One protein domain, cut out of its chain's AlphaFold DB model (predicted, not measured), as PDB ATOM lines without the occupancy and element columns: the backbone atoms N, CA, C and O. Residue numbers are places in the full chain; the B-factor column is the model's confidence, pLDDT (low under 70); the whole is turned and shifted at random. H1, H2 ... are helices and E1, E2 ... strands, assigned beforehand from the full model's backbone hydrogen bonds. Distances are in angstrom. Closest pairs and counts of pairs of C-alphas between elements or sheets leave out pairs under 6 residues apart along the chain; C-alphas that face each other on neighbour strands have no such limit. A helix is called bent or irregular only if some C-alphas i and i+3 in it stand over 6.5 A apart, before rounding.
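Overview. This is residues 4 to 132 of the 133 residues of an uncharacterized protein of Cytophagales bacterium (UniProt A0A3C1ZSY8). A long helical hairpin, bent H1 alongside H2, makes a rod; beyond H2 the antiparallel strand hairpin E1 E2 folds back over arm H1a. The 129 printed residues run H1, H2, E1, E2, class mixed, extended, radius of gyration of the C-alphas 23.8 A, spans 82 by 32 by 18 A.

Arrangement. H1, residues 4 to 53, was assigned as one helix by its hydrogen bonds but is bent, C-alphas 21 and 24 being 6.9 A apart; its arms are H1a, 4 to 21, and H1b, 24 to 53. H1b touches H2, residues 60 to 102, opposite ways at a shallow 18 degrees, closest C-alphas Ile 41 and Met 65, 4.3 A. Every O i to N i+4 pair is within hydrogen-bond range in H1a and H1b, 35 of 39 in H2. E1, 105 to 117, and E2, 120 to 131, pair through N 110 and O 126, 3.0 A. The closest C-alphas of H1a and E2 are Arg 10 and Ala 125, 6.8 A.

Along the chain. H1a spans 25.9 A from C-alpha 4 (313.580, 192.306, 246.914), H1b 43.4 A, H2 64.0 A, E1 35.9 A, and E2 34.6 A to C-alpha 131 (302.223, 178.625, 244.174).

Size, cuts and confidence. The printed part has no cut and no long link; C-alphas 55 and 132 are farthest apart, 82.1 A. pLDDT is under 70 at 117 to 120, 122, 125, 131 and 132.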
ATOM      1  N   LYS A   4     313.948 191.153 246.084       81.56
ATOM      2  CA  LYS A   4     313.580 192.306 246.914       81.56
ATOM      3  C   LYS A   4     312.295 192.072 247.716       81.56
ATOM      4  O   LYS A   4     312.162 192.599 248.820       81.56
ATOM      5  N   PHE A   5     311.340 191.326 247.164       82.81
ATOM      6  CA  PHE A   5     310.088 190.976 247.831       82.81
ATOM      7  C   PHE A   5     310.307 189.887 248.884       82.81
ATOM      8  O   PHE A   5     309.877 190.052 250.023       82.81
ATOM      9  N   GLU A   6     311.053 188.836 248.544       81.50
ATOM     10  CA  GLU A   6     311.389 187.748 249.472       81.50
ATOM     11  C   GLU A   6     312.170 188.262 250.685       81.50
ATOM     12  O   GLU A   6     311.837 187.952 251.829       81.50
ATOM     13  N   ASN A   7     313.131 189.164 250.462       85.19
ATOM     14  CA  ASN A   7     313.855 189.822 251.547       85.19
ATOM     15  C   ASN A   7     312.948 190.680 252.439       85.19
ATOM     16  O   ASN A   7     313.165 190.747 253.651       85.19
ATOM     17  N   ARG A   8     311.927 191.344 251.880       84.75
ATOM     18  CA  ARG A   8     310.948 192.105 252.676       84.75
ATOM     19  C   ARG A   8     310.062 191.180 253.509       84.75
ATOM     20  O   ARG A   8     309.835 191.487 254.676       84.75
ATOM     21  N   LEU A   9     309.618 190.063 252.936       86.31
ATOM     22  CA  LEU A   9     308.824 189.045 253.624       86.31
ATOM     23  C   LEU A   9     309.607 188.421 254.786       86.31
ATOM     24  O   LEU A   9     309.122 188.402 255.918       86.31
ATOM     25  N   ARG A  10     310.859 188.016 254.536       85.81
ATOM     26  CA  ARG A  10     311.764 187.488 255.566       85.81
ATOM     27  C   ARG A  10     311.987 188.509 256.684       85.81
ATOM     28  O   ARG A  10     311.786 188.184 257.849       85.81
ATOM     29  N   LYS A  11     312.339 189.757 256.346       88.00
ATOM     30  CA  LYS A  11     312.575 190.820 257.342       88.00
ATOM     31  C   LYS A  11     311.340 191.120 258.190       88.00
ATOM     32  O   LYS A  11     311.475 191.285 259.396       88.00
ATOM     33  N   ALA A  12     310.154 191.196 257.585       88.06
ATOM     34  CA  ALA A  12     308.922 191.483 258.317       88.06
ATOM     35  C   ALA A  12     308.587 190.374 259.329       88.06
ATOM     36  O   ALA A  12     308.283 190.678 260.482       88.06
ATOM     37  N   ASN A  13     308.713 189.106 258.928       88.44
ATOM     38  CA  ASN A  13     308.456 187.968 259.809       88.44
ATOM     39  C   ASN A  13     309.516 187.806 260.907       88.44
ATOM     40  O   ASN A  13     309.157 187.625 262.068       88.44
ATOM     41  N   VAL A  14     310.804 187.951 260.574       88.12
ATOM     42  CA  VAL A  14     311.893 187.934 261.565       88.12
ATOM     43  C   VAL A  14     311.706 189.036 262.603       88.12
ATOM     44  O   VAL A  14     311.798 188.765 263.796       88.12
ATOM     45  N   ASN A  15     311.397 190.262 262.168       87.81
ATOM     46  CA  ASN A  15     311.190 191.389 263.076       87.81
ATOM     47  C   ASN A  15     309.951 191.206 263.968       87.81
ATOM     48  O   ASN A  15     309.958 191.583 265.133       87.81
ATOM     49  N   TYR A  16     308.877 190.622 263.433       89.94
ATOM     50  CA  TYR A  16     307.693 190.305 264.227       89.94
ATOM     51  C   TYR A  16     307.997 189.256 265.306       89.94
ATOM     52  O   TYR A  16     307.661 189.455 266.474       89.94
ATOM     53  N   GLU A  17     308.660 188.155 264.939       88.00
ATOM     54  CA  GLU A  17     308.952 187.071 265.882       88.00
ATOM     55  C   GLU A  17     310.020 187.479 266.912       88.00
ATOM     56  O   GLU A  17     309.927 187.088 268.078       88.00
ATOM     57  N   SER A  18     310.984 188.328 266.532       87.06
ATOM     58  CA  SER A  18     311.988 188.860 267.460       87.06
ATOM     59  C   SER A  18     311.351 189.741 268.538       87.06
ATOM     60  O   SER A  18     311.592 189.515 269.725       87.06
ATOM     61  N   ILE A  19     310.480 190.685 268.162       87.94
ATOM     62  CA  ILE A  19     309.771 191.552 269.115       87.94
ATOM     63  C   ILE A  19     308.833 190.711 269.984       87.94
ATOM     64  O   ILE A  19     308.839 190.836 271.204       87.94
ATOM     65  N   LYS A  20     308.088 189.767 269.398       88.38
ATOM     66  CA  LYS A  20     307.199 188.864 270.147       88.38
ATOM     67  C   LYS A  20     307.932 188.081 271.243       88.38
ATOM     68  O   LYS A  20     307.388 187.922 272.338       88.38
ATOM     69  N   ARG A  21     309.162 187.616 270.990       87.19
ATOM     70  CA  ARG A  21     309.991 186.920 271.995       87.19
ATOM     71  C   ARG A  21     310.412 187.831 273.148       87.19
ATOM     72  O   ARG A  21     310.531 187.363 274.278       87.19
ATOM     73  N   GLN A  22     310.576 189.129 272.901       87.94
ATOM     74  CA  GLN A  22     310.934 190.093 273.944       87.94
ATOM     75  C   GLN A  22     309.797 190.362 274.938       87.94
ATOM     76  O   GLN A  22     310.068 190.883 276.018       87.94
ATOM     77  N   ARG A  23     308.550 189.956 274.637       86.19
ATOM     78  CA  ARG A  23     307.375 190.181 275.495       86.19
ATOM     79  C   ARG A  23     307.638 189.847 276.957       86.19
ATOM     80  O   ARG A  23     307.413 190.686 277.821       86.19
ATOM     81  N   ALA A  24     308.121 188.637 277.237       85.62
ATOM     82  CA  ALA A  24     308.333 188.188 278.611       85.62
ATOM     83  C   ALA A  24     309.359 189.066 279.341       85.62
ATOM     84  O   ALA A  24     309.110 189.482 280.467       85.62
ATOM     85  N   SER A  25     310.464 189.403 278.667       85.88
ATOM     86  CA  SER A  25     311.544 190.229 279.220       85.88
ATOM     87  C   SER A  25     311.111 191.677 279.468       85.88
ATOM     88  O   SER A  25     311.395 192.246 280.523       85.88
ATOM     89  N   VAL A  26     310.373 192.279 278.528       90.50
ATOM     90  CA  VAL A  26     309.877 193.651 278.689       90.50
ATOM     91  C   VAL A  26     308.844 193.724 279.807       90.50
ATOM     92  O   VAL A  26     308.930 194.622 280.646       90.50
ATOM     93  N   TYR A  27     307.890 192.793 279.849       90.38
ATOM     94  CA  TYR A  27     306.866 192.779 280.892       90.38
ATOM     95  C   TYR A  27     307.470 192.536 282.277       90.38
ATOM     96  O   TYR A  27     307.146 193.281 283.200       90.38
ATOM     97  N   SER A  28     308.378 191.565 282.423       91.94
ATOM     98  CA  SER A  28     309.027 191.287 283.710       91.94
ATOM     99  C   SER A  28     309.855 192.480 284.188       91.94
ATOM    100  O   SER A  28     309.666 192.955 285.306       91.94
ATOM    101  N   SER A  29     310.700 193.039 283.318       92.12
ATOM    102  CA  SER A  29     311.547 194.187 283.656       92.12
ATOM    103  C   SER A  29     310.723 195.427 283.997       92.12
ATOM    104  O   SER A  29     311.065 196.169 284.915       92.12
ATOM    105  N   SER A  30     309.626 195.668 283.272       92.88
ATOM    106  CA  SER A  30     308.735 196.802 283.543       92.88
ATOM    107  C   SER A  30     308.015 196.637 284.879       92.88
ATOM    108  O   SER A  30     307.920 197.599 285.637       92.88
ATOM    109  N   LEU A  31     307.568 195.419 285.200       96.12
ATOM    110  CA  LEU A  31     306.911 195.107 286.468       96.12
ATOM    111  C   LEU A  31     307.856 195.311 287.658       96.12
ATOM    112  O   LEU A  31     307.460 195.939 288.636       96.12
ATOM    113  N   VAL A  32     309.112 194.862 287.555       96.81
ATOM    114  CA  VAL A  32     310.129 195.076 288.600       96.81
ATOM    115  C   VAL A  32     310.378 196.568 288.833       96.81
ATOM    116  O   VAL A  32     310.393 197.019 289.974       96.81
ATOM    117  N   ILE A  33     310.520 197.358 287.765       95.25
ATOM    118  CA  ILE A  33     310.748 198.805 287.875       95.25
ATOM    119  C   ILE A  33     309.552 199.510 288.538       95.25
ATOM    120  O   ILE A  33     309.743 200.354 289.412       95.25
ATOM    121  N   ILE A  34     308.321 199.153 288.160       97.25
ATOM    122  CA  ILE A  34     307.111 199.706 288.785       97.25
ATOM    123  C   ILE A  34     307.059 199.325 290.267       97.25
ATOM    124  O   ILE A  34     306.798 200.188 291.103       97.25
ATOM    125  N   ALA A  35     307.356 198.066 290.603       97.19
ATOM    126  CA  ALA A  35     307.372 197.592 291.983       97.19
ATOM    127  C   ALA A  35     308.370 198.378 292.850       97.19
ATOM    128  O   ALA A  35     308.016 198.792 293.951       97.19
ATOM    129  N   ILE A  36     309.572 198.665 292.334       96.50
ATOM    130  CA  ILE A  36     310.560 199.513 293.025       96.50
ATOM    131  C   ILE A  36     309.969 200.896 293.323       96.50
ATOM    132  O   ILE A  36     310.069 201.377 294.448       96.50
ATOM    133  N   GLY A  37     309.308 201.522 292.346       96.56
ATOM    134  CA  GLY A  37     308.663 202.820 292.550       96.56
ATOM    135  C   GLY A  37     307.576 202.801 293.621       96.56
ATOM    136  O   GLY A  37     307.542 203.675 294.485       96.56
ATOM    137  N   VAL A  38     306.733 201.766 293.619       97.50
ATOM    138  CA  VAL A  38     305.698 201.571 294.645       97.50
ATOM    139  C   VAL A  38     306.323 201.404 296.032       97.50
ATOM    140  O   VAL A  38     305.874 202.046 296.980       97.50
ATOM    141  N   VAL A  39     307.392 200.613 296.160       97.75
ATOM    142  CA  VAL A  39     308.115 200.433 297.433       97.75
ATOM    143  C   VAL A  39     308.697 201.753 297.944       97.75
ATOM    144  O   VAL A  39     308.602 202.036 299.139       97.75
ATOM    145  N   VAL A  40     309.246 202.593 297.060       96.88
ATOM    146  CA  VAL A  40     309.760 203.924 297.430       96.88
ATOM    147  C   VAL A  40     308.635 204.820 297.955       96.88
ATOM    148  O   VAL A  40     308.803 205.467 298.987       96.88
ATOM    149  N   ILE A  41     307.467 204.816 297.304       96.69
ATOM    150  CA  ILE A  41     306.298 205.588 297.753       96.69
ATOM    151  C   ILE A  41     305.813 205.105 299.122       96.69
ATOM    152  O   ILE A  41     305.577 205.926 300.006       96.69
ATOM    153  N   ILE A  42     305.700 203.787 299.323       97.00
ATOM    154  CA  ILE A  42     305.287 203.203 300.608       97.00
ATOM    155  C   ILE A  42     306.279 203.583 301.708       97.00
ATOM    156  O   ILE A  42     305.869 204.009 302.785       97.00
ATOM    157  N   THR A  43     307.579 203.484 301.430       94.81
ATOM    158  CA  THR A  43     308.634 203.872 302.377       94.81
ATOM    159  C   THR A  43     308.522 205.348 302.750       94.81
ATOM    160  O   THR A  43     308.549 205.684 303.933       94.81
ATOM    161  N   GLY A  44     308.329 206.229 301.761       93.75
ATOM    162  CA  GLY A  44     308.112 207.657 301.993       93.75
ATOM    163  C   GLY A  44     306.877 207.927 302.856       93.75
ATOM    164  O   GLY A  44     306.953 208.698 303.808       93.75
ATOM    165  N   TYR A  45     305.768 207.238 302.585       94.75
ATOM    166  CA  TYR A  45     304.533 207.357 303.361       94.75
ATOM    167  C   TYR A  45     304.704 206.908 304.820       94.75
ATOM    168  O   TYR A  45     304.332 207.641 305.736       94.75
ATOM    169  N   LEU A  46     305.295 205.728 305.046       94.56
ATOM    170  CA  LEU A  46     305.535 205.201 306.393       94.56
ATOM    171  C   LEU A  46     306.474 206.111 307.186       94.56
ATOM    172  O   LEU A  46     306.199 206.415 308.345       94.56
ATOM    173  N   TYR A  47     307.540 206.594 306.547       91.69
ATOM    174  CA  TYR A  47     308.459 207.547 307.156       91.69
ATOM    175  C   TYR A  47     307.746 208.848 307.541       91.69
ATOM    176  O   TYR A  47     307.876 209.316 308.669       91.69
ATOM    177  N   GLY A  48     306.923 209.393 306.640       91.56
ATOM    178  CA  GLY A  48     306.129 210.586 306.920       91.56
ATOM    179  C   GLY A  48     305.190 210.412 308.101       91.56
ATOM    180  O   GLY A  48     305.184 211.255 308.996       91.56
ATOM    181  N   LYS A  49     304.467 209.289 308.147       91.94
ATOM    182  CA  LYS A  49     303.579 208.954 309.262       91.94
ATOM    183  C   LYS A  49     304.329 208.945 310.600       91.94
ATOM    184  O   LYS A  49     303.892 209.616 311.529       91.94
ATOM    185  N   LEU A  50     305.479 208.269 310.670       90.06
ATOM    186  CA  LEU A  50     306.298 208.207 311.887       90.06
ATOM    187  C   LEU A  50     306.804 209.592 312.323       90.06
ATOM    188  O   LEU A  50     306.795 209.910 313.508       90.06
ATOM    189  N   THR A  51     307.217 210.444 311.377       88.25
ATOM    190  CA  THR A  51     307.685 211.804 311.703       88.25
ATOM    191  C   THR A  51     306.564 212.723 312.194       88.25
ATOM    192  O   THR A  51     306.775 213.496 313.128       88.25
ATOM    193  N   LEU A  52     305.365 212.596 311.616       88.06
ATOM    194  CA  LEU A  52     304.173 213.341 312.023       88.06
ATOM    195  C   LEU A  52     303.704 212.942 313.424       88.06
ATOM    196  O   LEU A  52     303.383 213.816 314.224       88.06
ATOM    197  N   GLU A  53     303.710 211.644 313.741       87.06
ATOM    198  CA  GLU A  53     303.402 211.139 315.088       87.06
ATOM    199  C   GLU A  53     304.404 211.651 316.139       87.06
ATOM    200  O   GLU A  53     304.029 211.898 317.281       87.06
ATOM    201  N   GLY A  54     305.656 211.900 315.741       85.62
ATOM    202  CA  GLY A  54     306.677 212.548 316.571       85.62
ATOM    203  C   GLY A  54     306.556 214.074 316.688       85.62
ATOM    204  O   GLY A  54     307.441 214.700 317.268       85.62
ATOM    205  N   GLY A  55     305.511 214.693 316.123       83.94
ATOM    206  CA  GLY A  55     305.285 216.144 316.159       83.94
ATOM    207  C   GLY A  55     306.134 216.954 315.171       83.94
ATOM    208  O   GLY A  55     306.115 218.185 315.212       83.94
ATOM    209  N   VAL A  56     306.872 216.294 314.271       83.12
ATOM    210  CA  VAL A  56     307.737 216.948 313.282       83.12
ATOM    211  C   VAL A  56     307.025 217.017 311.936       83.12
ATOM    212  O   VAL A  56     306.776 216.004 311.282       83.12
ATOM    213  N   ILE A  57     306.746 218.234 311.473       80.31
ATOM    214  CA  ILE A  57     306.233 218.466 310.121       80.31
ATOM    215  C   ILE A  57     307.427 218.507 309.166       80.31
ATOM    216  O   ILE A  57     308.224 219.444 309.189       80.31
ATOM    217  N   SER A  58     307.560 217.481 308.326       85.12
ATOM    218  CA  SER A  58     308.633 217.373 307.336       85.12
ATOM    219  C   SER A  58     308.078 217.299 305.918       85.12
ATOM    220  O   SER A  58     307.109 216.593 305.651       85.12
ATOM    221  N   THR A  59     308.725 217.998 304.985       90.50
ATOM    222  CA  THR A  59     308.447 217.916 303.541       90.50
ATOM    223  C   THR A  59     309.196 216.767 302.863       90.50
ATOM    224  O   THR A  59     308.852 216.377 301.747       90.50
ATOM    225  N   VAL A  60     310.188 216.178 303.540       90.06
ATOM    226  CA  VAL A  60     311.006 215.065 303.029       90.06
ATOM    227  C   VAL A  60     310.160 213.860 302.579       90.06
ATOM    228  O   VAL A  60     310.386 213.386 301.465       90.06
ATOM    229  N   PRO A  61     309.153 213.387 303.345       91.94
ATOM    230  CA  PRO A  61     308.287 212.282 302.926       91.94
ATOM    231  C   PRO A  61     307.612 212.516 301.569       91.94
ATOM    232  O   PRO A  61     307.572 211.616 300.731       91.94
ATOM    233  N   LEU A  62     307.138 213.743 301.321       93.25
ATOM    234  CA  LEU A  62     306.481 214.114 300.065       93.25
ATOM    235  C   LEU A  62     307.458 214.079 298.886       93.25
ATOM    236  O   LEU A  62     307.110 213.580 297.817       93.25
ATOM    237  N   ILE A  63     308.690 214.558 299.084       94.44
ATOM    238  CA  ILE A  63     309.738 214.520 298.055       94.44
ATOM    239  C   ILE A  63     310.094 213.069 297.716       94.44
ATOM    240  O   ILE A  63     310.172 212.716 296.540       94.44
ATOM    241  N   VAL A  64     310.251 212.204 298.723       93.44
ATOM    242  CA  VAL A  64     310.546 210.775 298.518       93.44
ATOM    243  C   VAL A  64     309.428 210.089 297.727       93.44
ATOM    244  O   VAL A  64     309.705 209.370 296.765       93.44
ATOM    245  N   MET A  65     308.165 210.359 298.068       94.31
ATOM    246  CA  MET A  65     307.020 209.843 297.312       94.31
ATOM    247  C   MET A  65     307.019 210.344 295.860       94.31
ATOM    248  O   MET A  65     306.803 209.554 294.941       94.31
ATOM    249  N   ALA A  66     307.314 211.627 295.633       96.31
ATOM    250  CA  ALA A  66     307.393 212.196 294.289       96.31
ATOM    251  C   ALA A  66     308.503 211.541 293.447       96.31
ATOM    252  O   ALA A  66     308.276 211.195 292.287       96.31
ATOM    253  N   VAL A  67     309.679 211.291 294.033       95.44
ATOM    254  CA  VAL A  67     310.783 210.584 293.360       95.44
ATOM    255  C   VAL A  67     310.367 209.167 292.954       95.44
ATOM    256  O   VAL A  67     310.688 208.732 291.845       95.44
ATOM    257  N   GLY A  68     309.586 208.477 293.792       93.69
ATOM    258  CA  GLY A  68     309.057 207.138 293.516       93.69
ATOM    259  C   GLY A  68     308.152 207.044 292.278       93.69
ATOM    260  O   GLY A  68     308.050 205.972 291.681       93.69
ATOM    261  N   LEU A  69     307.563 208.153 291.813       96.50
ATOM    262  CA  LEU A  69     306.780 208.181 290.568       96.50
ATOM    263  C   LEU A  69     307.649 208.012 289.312       96.50
ATOM    264  O   LEU A  69     307.174 207.505 288.295       96.50
ATOM    265  N   THR A  70     308.926 208.393 289.377       96.75
ATOM    266  CA  THR A  70     309.855 208.336 288.236       96.75
ATOM    267  C   THR A  70     310.021 206.918 287.677       96.75
ATOM    268  O   THR A  70     309.755 206.715 286.486       96.75
ATOM    269  N   PRO A  71     310.414 205.902 288.475       95.81
ATOM    270  CA  PRO A  71     310.506 204.531 287.976       95.81
ATOM    271  C   PRO A  71     309.151 203.997 287.490       95.81
ATOM    272  O   PRO A  71     309.107 203.341 286.453       95.81
ATOM    273  N   ILE A  72     308.033 204.344 288.139       95.56
ATOM    274  CA  ILE A  72     306.692 203.939 287.681       95.56
ATOM    275  C   ILE A  72     306.439 204.434 286.250       95.56
ATOM    276  O   ILE A  72     306.091 203.642 285.370       95.56
ATOM    277  N   GLY A  73     306.693 205.720 285.988       96.00
ATOM    278  CA  GLY A  73     306.574 206.304 284.652       96.00
ATOM    279  C   GLY A  73     307.475 205.618 283.618       96.00
ATOM    280  O   GLY A  73     307.032 205.323 282.505       96.00
ATOM    281  N   LEU A  74     308.719 205.291 283.987       95.12
ATOM    282  CA  LEU A  74     309.647 204.559 283.116       95.12
ATOM    283  C   LEU A  74     309.154 203.142 282.787       95.12
ATOM    284  O   LEU A  74     309.272 202.706 281.640       95.12
ATOM    285  N   GLY A  75     308.586 202.430 283.761       93.81
ATOM    286  CA  GLY A  75     308.009 201.105 283.550       93.81
ATOM    287  C   GLY A  75     306.823 201.135 282.585       93.81
ATOM    288  O   GLY A  75     306.787 200.361 281.627       93.81
ATOM    289  N   PHE A  76     305.899 202.086 282.753       94.50
ATOM    290  CA  PHE A  76     304.796 202.271 281.805       94.50
ATOM    291  C   PHE A  76     305.284 202.661 280.409       94.50
ATOM    292  O   PHE A  76     304.794 202.117 279.418       94.50
ATOM    293  N   ARG A  77     306.288 203.540 280.311       94.50
ATOM    294  CA  ARG A  77     306.882 203.921 279.023       94.50
ATOM    295  C   ARG A  77     307.424 202.707 278.270       94.50
ATOM    296  O   ARG A  77     307.173 202.593 277.074       94.50
ATOM    297  N   LYS A  78     308.119 201.787 278.952       92.44
ATOM    298  CA  LYS A  78     308.613 200.540 278.341       92.44
ATOM    299  C   LYS A  78     307.475 199.682 277.783       92.44
ATOM    300  O   LYS A  78     307.571 199.220 276.650       92.44
ATOM    301  N   LEU A  79     306.387 199.513 278.538       91.94
ATOM    302  CA  LEU A  79     305.218 198.742 278.098       91.94
ATOM    303  C   LEU A  79     304.535 199.365 276.875       91.94
ATOM    304  O   LEU A  79     304.191 198.656 275.929       91.94
ATOM    305  N   VAL A  80     304.351 200.688 276.885       94.56
ATOM    306  CA  VAL A  80     303.747 201.422 275.764       94.56
ATOM    307  C   VAL A  80     304.625 201.323 274.524       94.56
ATOM    308  O   VAL A  80     304.118 201.017 273.448       94.56
ATOM    309  N   HIS A  81     305.931 201.532 274.676       94.00
ATOM    310  CA  HIS A  81     306.871 201.466 273.564       94.00
ATOM    311  C   HIS A  81     306.899 200.072 272.930       94.00
ATOM    312  O   HIS A  81     306.725 199.949 271.723       94.00
ATOM    313  N   TYR A  82     306.979 199.019 273.746       93.06
ATOM    314  CA  TYR A  82     306.894 197.643 273.261       93.06
ATOM    315  C   TYR A  82     305.591 197.365 272.506       93.06
ATOM    316  O   TYR A  82     305.603 196.720 271.459       93.06
ATOM    317  N   LYS A  83     304.454 197.861 273.010       92.06
ATOM    318  CA  LYS A  83     303.166 197.703 272.326       92.06
ATOM    319  C   LYS A  83     303.169 198.391 270.959       92.06
ATOM    320  O   LYS A  83     302.721 197.788 269.991       92.06
ATOM    321  N   GLN A  84     303.695 199.612 270.878       93.62
ATOM    322  CA  GLN A  84     303.822 200.348 269.617       93.62
ATOM    323  C   GLN A  84     304.716 199.604 268.621       93.62
ATOM    324  O   GLN A  84     304.303 199.375 267.487       93.62
ATOM    325  N   GLU A  85     305.897 199.155 269.049       92.00
ATOM    326  CA  GLU A  85     306.818 198.400 268.193       92.00
ATOM    327  C   GLU A  85     306.210 197.080 267.708       92.00
ATOM    328  O   GLU A  85     306.339 196.722 266.534       92.00
ATOM    329  N   PHE A  86     305.511 196.367 268.594       92.69
ATOM    330  CA  PHE A  86     304.816 195.131 268.253       92.69
ATOM    331  C   PHE A  86     303.699 195.373 267.231       92.69
ATOM    332  O   PHE A  86     303.612 194.650 266.235       92.69
ATOM    333  N   ASP A  87     302.875 196.401 267.437       92.31
ATOM    334  CA  ASP A  87     301.792 196.762 266.520       92.31
ATOM    335  C   ASP A  87     302.338 197.211 265.155       92.31
ATOM    336  O   ASP A  87     301.802 196.821 264.114       92.31
ATOM    337  N   ASP A  88     303.442 197.956 265.126       93.06
ATOM    338  CA  ASP A  88     304.108 198.366 263.888       93.06
ATOM    339  C   ASP A  88     304.709 197.179 263.131       93.06
ATOM    340  O   ASP A  88     304.569 197.075 261.905       93.06
ATOM    341  N   ALA A  89     305.362 196.255 263.838       90.75
ATOM    342  CA  ALA A  89     305.905 195.037 263.246       90.75
ATOM    343  C   ALA A  89     304.795 194.140 262.692       90.75
ATOM    344  O   ALA A  89     304.910 193.637 261.572       90.75
ATOM    345  N   ARG A  90     303.687 194.012 263.428       92.19
ATOM    346  CA  ARG A  90     302.494 193.292 262.986       92.19
ATOM    347  C   ARG A  90     301.897 193.915 261.728       92.19
ATOM    348  O   ARG A  90     301.715 193.213 260.742       92.19
ATOM    349  N   ARG A  91     301.691 195.237 261.696       91.69
ATOM    350  CA  ARG A  91     301.187 195.942 260.501       91.69
ATOM    351  C   ARG A  91     302.097 195.747 259.290       91.69
ATOM    352  O   ARG A  91     301.606 195.615 258.169       91.69
ATOM    353  N   LYS A  92     303.421 195.752 259.484       89.38
ATOM    354  CA  LYS A  92     304.386 195.476 258.407       89.38
ATOM    355  C   LYS A  92     304.248 194.043 257.896       89.38
ATOM    356  O   LYS A  92     304.220 193.867 256.682       89.38
ATOM    357  N   LYS A  93     304.122 193.058 258.789       89.06
ATOM    358  CA  LYS A  93     303.864 191.661 258.422       89.06
ATOM    359  C   LYS A  93     302.550 191.520 257.646       89.06
ATOM    360  O   LYS A  93     302.575 191.041 256.518       89.06
ATOM    361  N   ASP A  94     301.452 192.051 258.181       90.75
ATOM    362  CA  ASP A  94     300.120 191.975 257.569       90.75
ATOM    363  C   ASP A  94     300.107 192.579 256.153       90.75
ATOM    364  O   ASP A  94     299.501 192.028 255.236       90.75
ATOM    365  N   LYS A  95     300.829 193.687 255.932       89.69
ATOM    366  CA  LYS A  95     300.979 194.285 254.595       89.69
ATOM    367  C   LYS A  95     301.637 193.334 253.599       89.69
ATOM    368  O   LYS A  95     301.181 193.264 252.461       89.69
ATOM    369  N   VAL A  96     302.709 192.641 253.988       87.19
ATOM    370  CA  VAL A  96     303.389 191.716 253.072       87.19
ATOM    371  C   VAL A  96     302.554 190.450 252.869       87.19
ATOM    372  O   VAL A  96     302.405 190.013 251.730       87.19
ATOM    373  N   ASP A  97     301.923 189.932 253.923       86.44
ATOM    374  CA  ASP A  97     301.022 188.774 253.853       86.44
ATOM    375  C   ASP A  97     299.843 189.024 252.907       86.44
ATOM    376  O   ASP A  97     299.469 188.149 252.127       86.44
ATOM    377  N   ASN A  98     299.292 190.239 252.914       88.69
ATOM    378  CA  ASN A  98     298.233 190.627 251.987       88.69
ATOM    379  C   ASN A  98     298.707 190.623 250.528       88.69
ATOM    380  O   ASN A  98     297.958 190.192 249.654       88.69
ATOM    381  N   VAL A  99     299.949 191.041 250.251       87.25
ATOM    382  CA  VAL A  99     300.514 190.969 248.893       87.25
ATOM    383  C   VAL A  99     300.717 189.516 248.467       87.25
ATOM    384  O   VAL A  99     300.375 189.172 247.340       87.25
ATOM    385  N   VAL A 100     301.217 188.644 249.347       85.00
ATOM    386  CA  VAL A 100     301.356 187.205 249.055       85.00
ATOM    387  C   VAL A 100     299.992 186.591 248.711       85.00
ATOM    388  O   VAL A 100     299.848 185.970 247.657       85.00
ATOM    389  N   LYS A 101     298.978 186.827 249.554       85.88
ATOM    390  CA  LYS A 101     297.612 186.329 249.339       85.88
ATOM    391  C   LYS A 101     297.005 186.840 248.036       85.88
ATOM    392  O   LYS A 101     296.421 186.054 247.302       85.88
ATOM    393  N   ALA A 102     297.181 188.125 247.720       86.44
ATOM    394  CA  ALA A 102     296.682 188.717 246.477       86.44
ATOM    395  C   ALA A 102     297.296 188.079 245.217       86.44
ATOM    396  O   ALA A 102     296.681 188.114 244.157       86.44
ATOM    397  N   ASN A 103     298.485 187.478 245.328       83.94
ATOM    398  CA  ASN A 103     299.143 186.760 244.237       83.94
ATOM    399  C   ASN A 103     298.847 185.244 244.239       83.94
ATOM    400  O   ASN A 103     299.494 184.511 243.498       83.94
ATOM    401  N   ASN A 104     297.903 184.754 245.061       81.94
ATOM    402  CA  ASN A 104     297.611 183.320 245.251       81.94
ATOM    403  C   ASN A 104     298.847 182.477 245.614       81.94
ATOM    404  O   ASN A 104     298.945 181.288 245.298       81.94
ATOM    405  N   LEU A 105     299.799 183.103 246.302       80.88
ATOM    406  CA  LEU A 105     300.992 182.438 246.790       80.88
ATOM    407  C   LEU A 105     300.751 181.965 248.225       80.88
ATOM    408  O   LEU A 105     300.084 182.622 249.025       80.88
ATOM    409  N   LEU A 106     301.318 180.814 248.549       77.88
ATOM    410  CA  LEU A 106     301.480 180.327 249.907       77.88
ATOM    411  C   LEU A 106     302.963 180.414 250.246       77.88
ATOM    412  O   LEU A 106     303.827 180.189 249.397       77.88
ATOM    413  N   TYR A 107     303.275 180.756 251.485       77.38
ATOM    414  CA  TYR A 107     304.645 180.704 251.964       77.38
ATOM    415  C   TYR A 107     304.679 180.056 253.340       77.38
ATOM    416  O   TYR A 107     303.761 180.234 254.138       77.38
ATOM    417  N   ASP A 108     305.751 179.321 253.589       78.31
ATOM    418  CA  ASP A 108     306.117 178.788 254.889       78.31
ATOM    419  C   ASP A 108     307.457 179.403 255.297       78.31
ATOM    420  O   ASP A 108     308.344 179.592 254.455       78.31
ATOM    421  N   ILE A 109     307.581 179.789 256.564       79.38
ATOM    422  CA  ILE A 109     308.801 180.400 257.087       79.38
ATOM    423  C   ILE A 109     309.180 179.754 258.417       79.38
ATOM    424  O   ILE A 109     308.473 179.898 259.414       79.38
ATOM    425  N   ASP A 110     310.330 179.087 258.429       77.50
ATOM    426  CA  ASP A 110     310.955 178.609 259.658       77.50
ATOM    427  C   ASP A 110     311.922 179.683 260.157       77.50
ATOM    428  O   ASP A 110     312.784 180.150 259.405       77.50
ATOM    429  N   ILE A 111     311.744 180.122 261.404       80.81
ATOM    430  CA  ILE A 111     312.605 181.127 262.029       80.81
ATOM    431  C   ILE A 111     313.226 180.534 263.286       80.81
ATOM    432  O   ILE A 111     312.571 180.365 264.320       80.81
ATOM    433  N   SER A 112     314.532 180.332 263.212       78.31
ATOM    434  CA  SER A 112     315.363 179.833 264.291       78.31
ATOM    435  C   SER A 112     316.306 180.936 264.770       78.31
ATOM    436  O   SER A 112     317.028 181.558 263.991       78.31
ATOM    437  N   PHE A 113     316.292 181.200 266.074       79.62
ATOM    438  CA  PHE A 113     317.157 182.199 266.700       79.62
ATOM    439  C   PHE A 113     318.298 181.481 267.421       79.62
ATOM    440  O   PHE A 113     318.044 180.684 268.327       79.62
ATOM    441  N   GLY A 114     319.530 181.765 267.011       76.62
ATOM    442  CA  GLY A 114     320.751 181.243 267.612       76.62
ATOM    443  C   GLY A 114     321.113 181.931 268.932       76.62
ATOM    444  O   GLY A 114     320.351 182.732 269.495       76.62
ATOM    445  N   LYS A 115     322.307 181.606 269.441       72.62
ATOM    446  CA  LYS A 115     322.854 182.237 270.649       72.62
ATOM    447  C   LYS A 115     323.147 183.715 270.393       72.62
ATOM    448  O   LYS A 115     323.541 184.113 269.303       72.62
ATOM    449  N   VAL A 116     322.969 184.522 271.434       71.12
ATOM    450  CA  VAL A 116     323.402 185.921 271.433       71.12
ATOM    451  C   VAL A 116     324.896 185.947 271.746       71.12
ATOM    452  O   VAL A 116     325.301 185.496 272.816       71.12
ATOM    453  N   ILE A 117     325.707 186.474 270.829       64.88
ATOM    454  CA  ILE A 117     327.148 186.670 271.012       64.88
ATOM    455  C   ILE A 117     327.427 188.172 270.881       64.88
ATOM    456  O   ILE A 117     327.105 188.786 269.869       64.88
ATOM    457  N   HIS A 118     327.970 188.792 271.935       65.12
ATOM    458  CA  HIS A 118     328.275 190.235 271.989       65.12
ATOM    459  C   HIS A 118     327.113 191.169 271.585       65.12
ATOM    460  O   HIS A 118     327.316 192.195 270.944       65.12
ATOM    461  N   GLY A 119     325.877 190.821 271.957       58.06
ATOM    462  CA  GLY A 119     324.688 191.624 271.644       58.06
ATOM    463  C   GLY A 119     324.151 191.448 270.218       58.06
ATOM    464  O   GLY A 119     323.057 191.931 269.931       58.06
ATOM    465  N   ALA A 120     324.851 190.711 269.353       66.50
ATOM    466  CA  ALA A 120     324.335 190.261 268.068       66.50
ATOM    467  C   ALA A 120     323.683 188.880 268.228       66.50
ATOM    468  O   ALA A 120     324.255 187.973 268.835       66.50
ATOM    469  N   GLN A 121     322.466 188.721 267.705       73.69
ATOM    470  CA  GLN A 121     321.775 187.434 267.674       73.69
ATOM    471  C   GLN A 121     321.783 186.890 266.251       73.69
ATOM    472  O   GLN A 121     321.296 187.551 265.334       73.69
ATOM    473  N   GLU A 122     322.306 185.680 266.073       69.50
ATOM    474  CA  GLU A 122     322.180 184.973 264.803       69.50
ATOM    475  C   GLU A 122     320.716 184.586 264.574       69.50
ATOM    476  O   GLU A 122     320.062 184.013 265.449       69.50
ATOM    477  N   VAL A 123     320.182 184.924 263.399       74.00
ATOM    478  CA  VAL A 123     318.814 184.575 263.008       74.00
ATOM    479  C   VAL A 123     318.859 183.820 261.690       74.00
ATOM    480  O   VAL A 123     319.229 184.378 260.657       74.00
ATOM    481  N   HIS A 124     318.436 182.562 261.726       72.69
ATOM    482  CA  HIS A 124     318.231 181.740 260.544       72.69
ATOM    483  C   HIS A 124     316.752 181.791 260.171       72.69
ATOM    484  O   HIS A 124     315.888 181.501 260.996       72.69
ATOM    485  N   ALA A 125     316.458 182.207 258.940       69.56
ATOM    486  CA  ALA A 125     315.095 182.291 258.431       69.56
ATOM    487  C   ALA A 125     315.005 181.612 257.062       69.56
ATOM    488  O   ALA A 125     315.385 182.196 256.038       69.56
ATOM    489  N   GLU A 126     314.508 180.381 257.045       74.56
ATOM    490  CA  GLU A 126     314.300 179.611 255.822       74.56
ATOM    491  C   GLU A 126     312.896 179.900 255.283       74.56
ATOM    492  O   GLU A 126     311.911 179.794 256.007       74.56
ATOM    493  N   LEU A 127     312.805 180.327 254.021       77.19
ATOM    494  CA  LEU A 127     311.550 180.726 253.383       77.19
ATOM    495  C   LEU A 127     311.261 179.771 252.229       77.19
ATOM    496  O   LEU A 127     312.062 179.677 251.299       77.19
ATOM    497  N   LYS A 128     310.105 179.110 252.263       79.75
ATOM    498  CA  LYS A 128     309.616 178.243 251.188       79.75
ATOM    499  C   LYS A 128     308.361 178.862 250.597       79.75
ATOM    500  O   LYS A 128     307.376 179.054 251.300       79.75
ATOM    501  N   ILE A 129     308.388 179.189 249.310       77.50
ATOM    502  CA  ILE A 129     307.227 179.737 248.600       77.50
ATOM    503  C   ILE A 129     306.647 178.647 247.705       77.50
ATOM    504  O   ILE A 129     307.363 178.038 246.914       77.50
ATOM    505  N   SER A 130     305.342 178.418 247.816       75.75
ATOM    506  CA  SER A 130     304.585 177.512 246.956       75.75
ATOM    507  C   SER A 130     303.470 178.280 246.249       75.75
ATOM    508  O   SER A 130     302.734 179.057 246.853       75.75
ATOM    509  N   GLY A 131     303.358 178.107 244.933       61.72
ATOM    510  CA  GLY A 131     302.223 178.625 244.174       61.72
ATOM    511  C   GLY A 131     301.082 177.619 244.208       61.72
ATOM    512  O   GLY A 131     301.309 176.439 243.932       61.72
ATOM    513  N   ARG A 132     299.858 178.068 244.500       58.44
ATOM    514  CA  ARG A 132     298.675 177.299 244.102       58.44
ATOM    515  C   ARG A 132     298.558 177.443 242.584       58.44
ATOM    516  O   ARG A 132     298.224 178.523 242.106       58.44
TER     517      ARG A 132